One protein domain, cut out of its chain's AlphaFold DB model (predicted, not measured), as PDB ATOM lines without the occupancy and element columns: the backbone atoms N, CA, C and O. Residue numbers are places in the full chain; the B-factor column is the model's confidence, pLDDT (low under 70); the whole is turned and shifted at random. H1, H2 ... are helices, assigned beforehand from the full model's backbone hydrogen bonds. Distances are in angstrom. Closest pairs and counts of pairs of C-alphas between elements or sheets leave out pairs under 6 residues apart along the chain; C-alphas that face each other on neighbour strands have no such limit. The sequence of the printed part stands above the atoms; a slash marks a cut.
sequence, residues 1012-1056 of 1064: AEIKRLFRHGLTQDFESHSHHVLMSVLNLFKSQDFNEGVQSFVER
ATOM      1  N   ALA A1012      36.056 173.142  40.992       92.75
ATOM      2  CA  ALA A1012      36.689 174.091  40.075       92.75
ATOM      3  C   ALA A1012      36.331 173.799  38.602       92.75
ATOM      4  O   ALA A1012      35.892 174.687  37.866       92.75
ATOM      5  N   GLU A1013      36.426 172.534  38.169       93.75
ATOM      6  CA  GLU A1013      36.052 172.133  36.803       93.75
ATOM      7  C   GLU A1013      34.556 172.335  36.515       93.75
ATOM      8  O   GLU A1013      34.204 172.787  35.424       93.75
ATOM      9  N   ILE A1014      33.664 172.052  37.477       94.88
ATOM     10  CA  ILE A1014      32.220 172.305  37.336       94.88
ATOM     11  C   ILE A1014      31.975 173.789  37.055       94.88
ATOM     12  O   ILE A1014      31.293 174.125  36.083       94.88
ATOM     13  N   LYS A1015      32.569 174.677  37.861       94.69
ATOM     14  CA  LYS A1015      32.451 176.129  37.688       94.69
ATOM     15  C   LYS A1015      32.950 176.569  36.310       94.69
ATOM     16  O   LYS A1015      32.252 177.300  35.598       94.69
ATOM     17  N   ARG A1016      34.115 176.075  35.877       91.50
ATOM     18  CA  ARG A1016      34.691 176.400  34.563       91.50
ATOM     19  C   ARG A1016      33.812 175.927  33.403       91.50
ATOM     20  O   ARG A1016      33.552 176.685  32.467       91.50
ATOM     21  N   LEU A1017      33.305 174.696  33.476       93.12
ATOM     22  CA  LEU A1017      32.426 174.128  32.456       93.12
ATOM     23  C   LEU A1017      31.084 174.865  32.387       93.12
ATOM     24  O   LEU A1017      30.623 175.149  31.283       93.12
ATOM     25  N   PHE A1018      30.486 175.250  33.519       92.69
ATOM     26  CA  PHE A1018      29.258 176.056  33.527       92.69
ATOM     27  C   PHE A1018      29.453 177.389  32.799       92.69
ATOM     28  O   PHE A1018      28.632 177.758  31.958       92.69
ATOM     29  N   ARG A1019      30.579 178.073  33.035       89.06
ATOM     30  CA  ARG A1019      30.924 179.312  32.319       89.06
ATOM     31  C   ARG A1019      31.078 179.085  30.813       89.06
ATOM     32  O   ARG A1019      30.540 179.858  30.020       89.06
ATOM     33  N   HIS A1020      31.761 178.015  30.404       88.88
ATOM     34  CA  HIS A1020      31.888 177.651  28.989       88.88
ATOM     35  C   HIS A1020      30.531 177.341  28.341       88.88
ATOM     36  O   HIS A1020      30.262 177.814  27.235       88.88
ATOM     37  N   GLY A1021      29.649 176.621  29.039       90.06
ATOM     38  CA  GLY A1021      28.318 176.252  28.548       90.06
ATOM     39  C   GLY A1021      27.409 177.446  28.238       90.06
ATOM     40  O   GLY A1021      26.524 177.336  27.398       90.06
ATOM     41  N   LEU A1022      27.659 178.614  28.842       87.44
ATOM     42  CA  LEU A1022      26.917 179.848  28.548       87.44
ATOM     43  C   LEU A1022      27.299 180.507  27.212       87.44
ATOM     44  O   LEU A1022      26.623 181.443  26.785       87.44
ATOM     45  N   THR A1023      28.401 180.090  26.582       85.31
ATOM     46  CA  THR A1023      28.962 180.770  25.396       85.31
ATOM     47  C   THR A1023      29.293 179.841  24.231       85.31
ATOM     48  O   THR A1023      29.410 180.318  23.104       85.31
ATOM     49  N   GLN A1024      29.437 178.538  24.477       90.94
ATOM     50  CA  GLN A1024      29.807 177.542  23.470       90.94
ATOM     51  C   GLN A1024      28.586 176.835  22.875       90.94
ATOM     52  O   GLN A1024      27.531 176.737  23.500       90.94
ATOM     53  N   ASP A1025      28.748 176.296  21.668       93.00
ATOM     54  CA  ASP A1025      27.808 175.323  21.123       93.00
ATOM     55  C   ASP A1025      27.922 173.974  21.858       93.00
ATOM     56  O   ASP A1025      28.913 173.675  22.533       93.00
ATOM     57  N   PHE A1026      26.887 173.143  21.727       92.88
ATOM     58  CA  PHE A1026      26.784 171.882  22.459       92.88
ATOM     59  C   PHE A1026      27.911 170.888  22.130       92.88
ATOM     60  O   PHE A1026      28.334 170.144  23.016       92.88
ATOM     61  N   GLU A1027      28.413 170.864  20.890       93.94
ATOM     62  CA  GLU A1027      29.472 169.939  20.471       93.94
ATOM     63  C   GLU A1027      30.814 170.345  21.089       93.94
ATOM     64  O   GLU A1027      31.451 169.532  21.767       93.94
ATOM     65  N   SER A1028      31.190 171.622  20.955       92.31
ATOM     66  CA  SER A1028      32.388 172.188  21.588       92.31
ATOM     67  C   SER A1028      32.358 172.026  23.110       92.31
ATOM     68  O   SER A1028      33.351 171.621  23.720       92.31
ATOM     69  N   HIS A1029      31.204 172.282  23.735       94.38
ATOM     70  CA  HIS A1029      31.035 172.112  25.176       94.38
ATOM     71  C   HIS A1029      31.187 170.643  25.599       94.38
ATOM     72  O   HIS A1029      31.927 170.347  26.536       94.38
ATOM     73  N   SER A1030      30.559 169.708  24.876       93.56
ATOM     74  CA  SER A1030      30.668 168.267  25.152       93.56
ATOM     75  C   SER A1030      32.109 167.763  25.038       93.56
ATOM     76  O   SER A1030      32.538 166.931  25.840       93.56
ATOM     77  N   HIS A1031      32.880 168.289  24.079       92.69
ATOM     78  CA  HIS A1031      34.304 167.986  23.957       92.69
ATOM     79  C   HIS A1031      35.099 168.453  25.186       92.69
ATOM     80  O   HIS A1031      35.869 167.672  25.748       92.69
ATOM     81  N   HIS A1032      34.879 169.686  25.657       91.94
ATOM     82  CA  HIS A1032      35.527 170.188  26.874       91.94
ATOM     83  C   HIS A1032      35.129 169.395  28.125       91.94
ATOM     84  O   HIS A1032      36.002 169.069  28.925       91.94
ATOM     85  N   VAL A1033      33.854 169.010  28.263       94.00
ATOM     86  CA  VAL A1033      33.390 168.142  29.360       94.00
ATOM     87  C   VAL A1033      34.155 166.819  29.363       94.00
ATOM     88  O   VAL A1033      34.660 166.406  30.407       94.00
ATOM     89  N   LEU A1034      34.293 166.166  28.203       93.69
ATOM     90  CA  LEU A1034      35.037 164.910  28.098       93.69
ATOM     91  C   LEU A1034      36.503 165.089  28.520       93.69
ATOM     92  O   LEU A1034      37.030 164.259  29.261       93.69
ATOM     93  N   MET A1035      37.152 166.176  28.093       92.06
ATOM     94  CA  MET A1035      38.541 166.454  28.457       92.06
ATOM     95  C   MET A1035      38.727 166.711  29.958       92.06
ATOM     96  O   MET A1035      39.654 166.151  30.548       92.06
ATOM     97  N   SER A1036      37.838 167.484  30.588       92.25
ATOM     98  CA  SER A1036      37.863 167.714  32.038       92.25
ATOM     99  C   SER A1036      37.639 166.412  32.817       92.25
ATOM    100  O   SER A1036      38.413 166.096  33.719       92.25
ATOM    101  N   VAL A1037      36.654 165.590  32.430       92.12
ATOM    102  CA  VAL A1037      36.360 164.306  33.100       92.12
ATOM    103  C   VAL A1037      37.535 163.329  33.005       92.12
ATOM    104  O   VAL A1037      37.895 162.701  33.999       92.12
ATOM    105  N   LEU A1038      38.176 163.219  31.836       91.94
ATOM    106  CA  LEU A1038      39.339 162.342  31.653       91.94
ATOM    107  C   LEU A1038      40.540 162.748  32.518       91.94
ATOM    108  O   LEU A1038      41.337 161.884  32.889       91.94
ATOM    109  N   ASN A1039      40.689 164.038  32.825       88.88
ATOM    110  CA  ASN A1039      41.715 164.515  33.749       88.88
ATOM    111  C   ASN A1039      41.321 164.256  35.206       88.88
ATOM    112  O   ASN A1039      42.151 163.756  35.963       88.88
ATOM    113  N   LEU A1040      40.058 164.485  35.580       93.19
ATOM    114  CA  LEU A1040      39.559 164.186  36.925       93.19
ATOM    115  C   LEU A1040      39.657 162.693  37.269       93.19
ATOM    116  O   LEU A1040      40.042 162.362  38.379       93.19
ATOM    117  N   PHE A1041      39.416 161.775  36.327       93.19
ATOM    118  CA  PHE A1041      39.589 160.331  36.570       93.19
ATOM    119  C   PHE A1041      41.022 159.917  36.934       93.19
ATOM    120  O   PHE A1041      41.226 158.814  37.438       93.19
ATOM    121  N   LYS A1042      42.018 160.771  36.676       91.31
ATOM    122  CA  LYS A1042      43.419 160.525  37.046       91.31
ATOM    123  C   LYS A1042      43.777 161.090  38.423       91.31
ATOM    124  O   LYS A1042      44.871 160.791  38.899       91.31
ATOM    125  N   SER A1043      42.910 161.899  39.035       93.31
ATOM    126  CA  SER A1043      43.194 162.546  40.316       93.31
ATOM    127  C   SER A1043      43.102 161.560  41.482       93.31
ATOM    128  O   SER A1043      42.403 160.540  41.433       93.31
ATOM    129  N   GLN A1044      43.818 161.862  42.562       92.56
ATOM    130  CA  GLN A1044      43.701 161.140  43.827       92.56
ATOM    131  C   GLN A1044      42.308 161.338  44.425       92.56
ATOM    132  O   GLN A1044      41.740 160.389  44.960       92.56
ATOM    133  N   ASP A1045      41.728 162.527  44.251       92.81
ATOM    134  CA  ASP A1045      40.392 162.850  44.750       92.81
ATOM    135  C   ASP A1045      39.299 161.965  44.131       92.81
ATOM    136  O   ASP A1045      38.373 161.554  44.829       92.81
ATOM    137  N   PHE A1046      39.399 161.616  42.842       93.88
ATOM    138  CA  PHE A1046      38.444 160.691  42.225       93.88
ATOM    139  C   PHE A1046      38.551 159.285  42.828       93.88
ATOM    140  O   PHE A1046      37.533 158.679  43.169       93.88
ATOM    141  N   ASN A1047      39.776 158.784  43.010       92.06
ATOM    142  CA  ASN A1047      40.008 157.478  43.630       92.06
ATOM    143  C   ASN A1047      39.493 157.440  45.076       92.06
ATOM    144  O   ASN A1047      38.803 156.495  45.452       92.06
ATOM    145  N   GLU A1048      39.759 158.489  45.855       94.44
ATOM    146  CA  GLU A1048      39.261 158.646  47.223       94.44
ATOM    147  C   GLU A1048      37.728 158.734  47.275       94.44
ATOM    148  O   GLU A1048      37.090 158.102  48.118       94.44
ATOM    149  N   GLY A1049      37.102 159.451  46.337       91.88
ATOM    150  CA  GLY A1049      35.644 159.519  46.231       91.88
ATOM    151  C   GLY A1049      35.013 158.150  45.951       91.88
ATOM    152  O   GLY A1049      34.019 157.782  46.575       91.88
ATOM    153  N   VAL A1050      35.614 157.352  45.060       92.19
ATOM    154  CA  VAL A1050      35.162 155.977  44.783       92.19
ATOM    155  C   VAL A1050      35.381 155.074  45.998       92.19
ATOM    156  O   VAL A1050      34.482 154.320  46.377       92.19
ATOM    157  N   GLN A1051      36.554 155.153  46.626       93.50
ATOM    158  CA  GLN A1051      36.922 154.309  47.758       93.50
ATOM    159  C   GLN A1051      36.042 154.580  48.985       93.50
ATOM    160  O   GLN A1051      35.446 153.651  49.526       93.50
ATOM    161  N   SER A1052      35.895 155.844  49.386       92.69
ATOM    162  CA  SER A1052      35.047 156.253  50.514       92.69
ATOM    163  C   SER A1052      33.576 155.866  50.319       92.69
ATOM    164  O   SER A1052      32.930 155.414  51.267       92.69
ATOM    165  N   PHE A1053      33.061 155.942  49.085       91.25
ATOM    166  CA  PHE A1053      31.706 155.503  48.743       91.25
ATOM    167  C   PHE A1053      31.521 153.989  48.920       91.25
ATOM    168  O   PHE A1053      30.526 153.548  49.501       91.25
ATOM    169  N   VAL A1054      32.486 153.185  48.458       92.00
ATOM    170  CA  VAL A1054      32.476 151.723  48.647       92.00
ATOM    171  C   VAL A1054      32.594 151.360  50.131       92.00
ATOM    172  O   VAL A1054      31.887 150.471  50.607       92.00
ATOM    173  N   GLU A1055      33.443 152.071  50.872       92.69
ATOM    174  CA  GLU A1055      33.715 151.857  52.298       92.69
ATOM    175  C   GLU A1055      32.653 152.468  53.234       92.69
ATOM    176  O   GLU A1055      32.649 152.175  54.428       92.69
ATOM    177  N   ARG A1056      31.721 153.278  52.706       91.50
ATOM    178  CA  ARG A1056      30.683 154.012  53.457       91.50
ATOM    179  C   ARG A1056      31.241 154.909  54.570       91.50
ATOM    180  O   ARG A1056      30.643 155.016  55.643       91.50
TER     181      ARG A1056
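AT A GLANCE: This is residues 1012 to 1056 of the 1064 residues of the protein "Hypothetical protein" of Symbiodinium necroappetens (UniProt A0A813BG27). A helical hairpin of H1 and H2, side by side and running opposite ways, makes one end of this loose, elongated model, and a third helix, H3, turns off at the far end of H2 and sticks out as a free arm. H3 touches neither of the other two helices, and this arm adds to the length of the whole. The printed part has 45 residues with three named helices, in the order H1, H2, H3, and no named strand; the class is all helix. The whole is loose, with a radius of gyration of the C-alphas of 13.1 A, and the C-alphas span 39 by 15 by 13 A.

IN THESE COORDINATES: H1 is residues 1012 to 1021, 14.4 A from first to last C-alpha, and begins at C-alpha 1012 at (36.689, 174.091, 40.075). After a tight link of 4 residues, H2 runs over residues 1026 to 1040, 20.8 A long, and ends at C-alpha 1040 at (39.559, 164.186, 36.925). After a tight link of 3 residues, H3 takes residues 1044 to 1055, 16.1 A long, and ends at C-alpha 1055 at (33.715, 151.857, 52.298).

HOW THE PARTS SIT: H1 and H2 touch and form a helical hairpin, at a shallow tilt of 9 degrees, opposite ways. Their closest C-alphas are those of Gly 1021 and His 1029, 6.0 A apart. H2 and H3 are close but not clearly touching, with the closest C-alphas, those of Leu 1040 and Phe 1046, 6.4 A apart. Their lines are about perpendicular, at 76 degrees. H1 and H3 are apart. In H1, H2 and H3 every O i to N i+4 pair is within hydrogen-bond range.

THE WHOLE: The two C-alphas farthest apart are those of Thr 1023 and Glu 1055, at 39.8 A. Residues 1041 to 1056, of which 1044 to 1055 belong to H3, stand free. The printed part has no cut, and neither link is long. The mean pLDDT of the printed part is 92.2, and no printed residue is under 70.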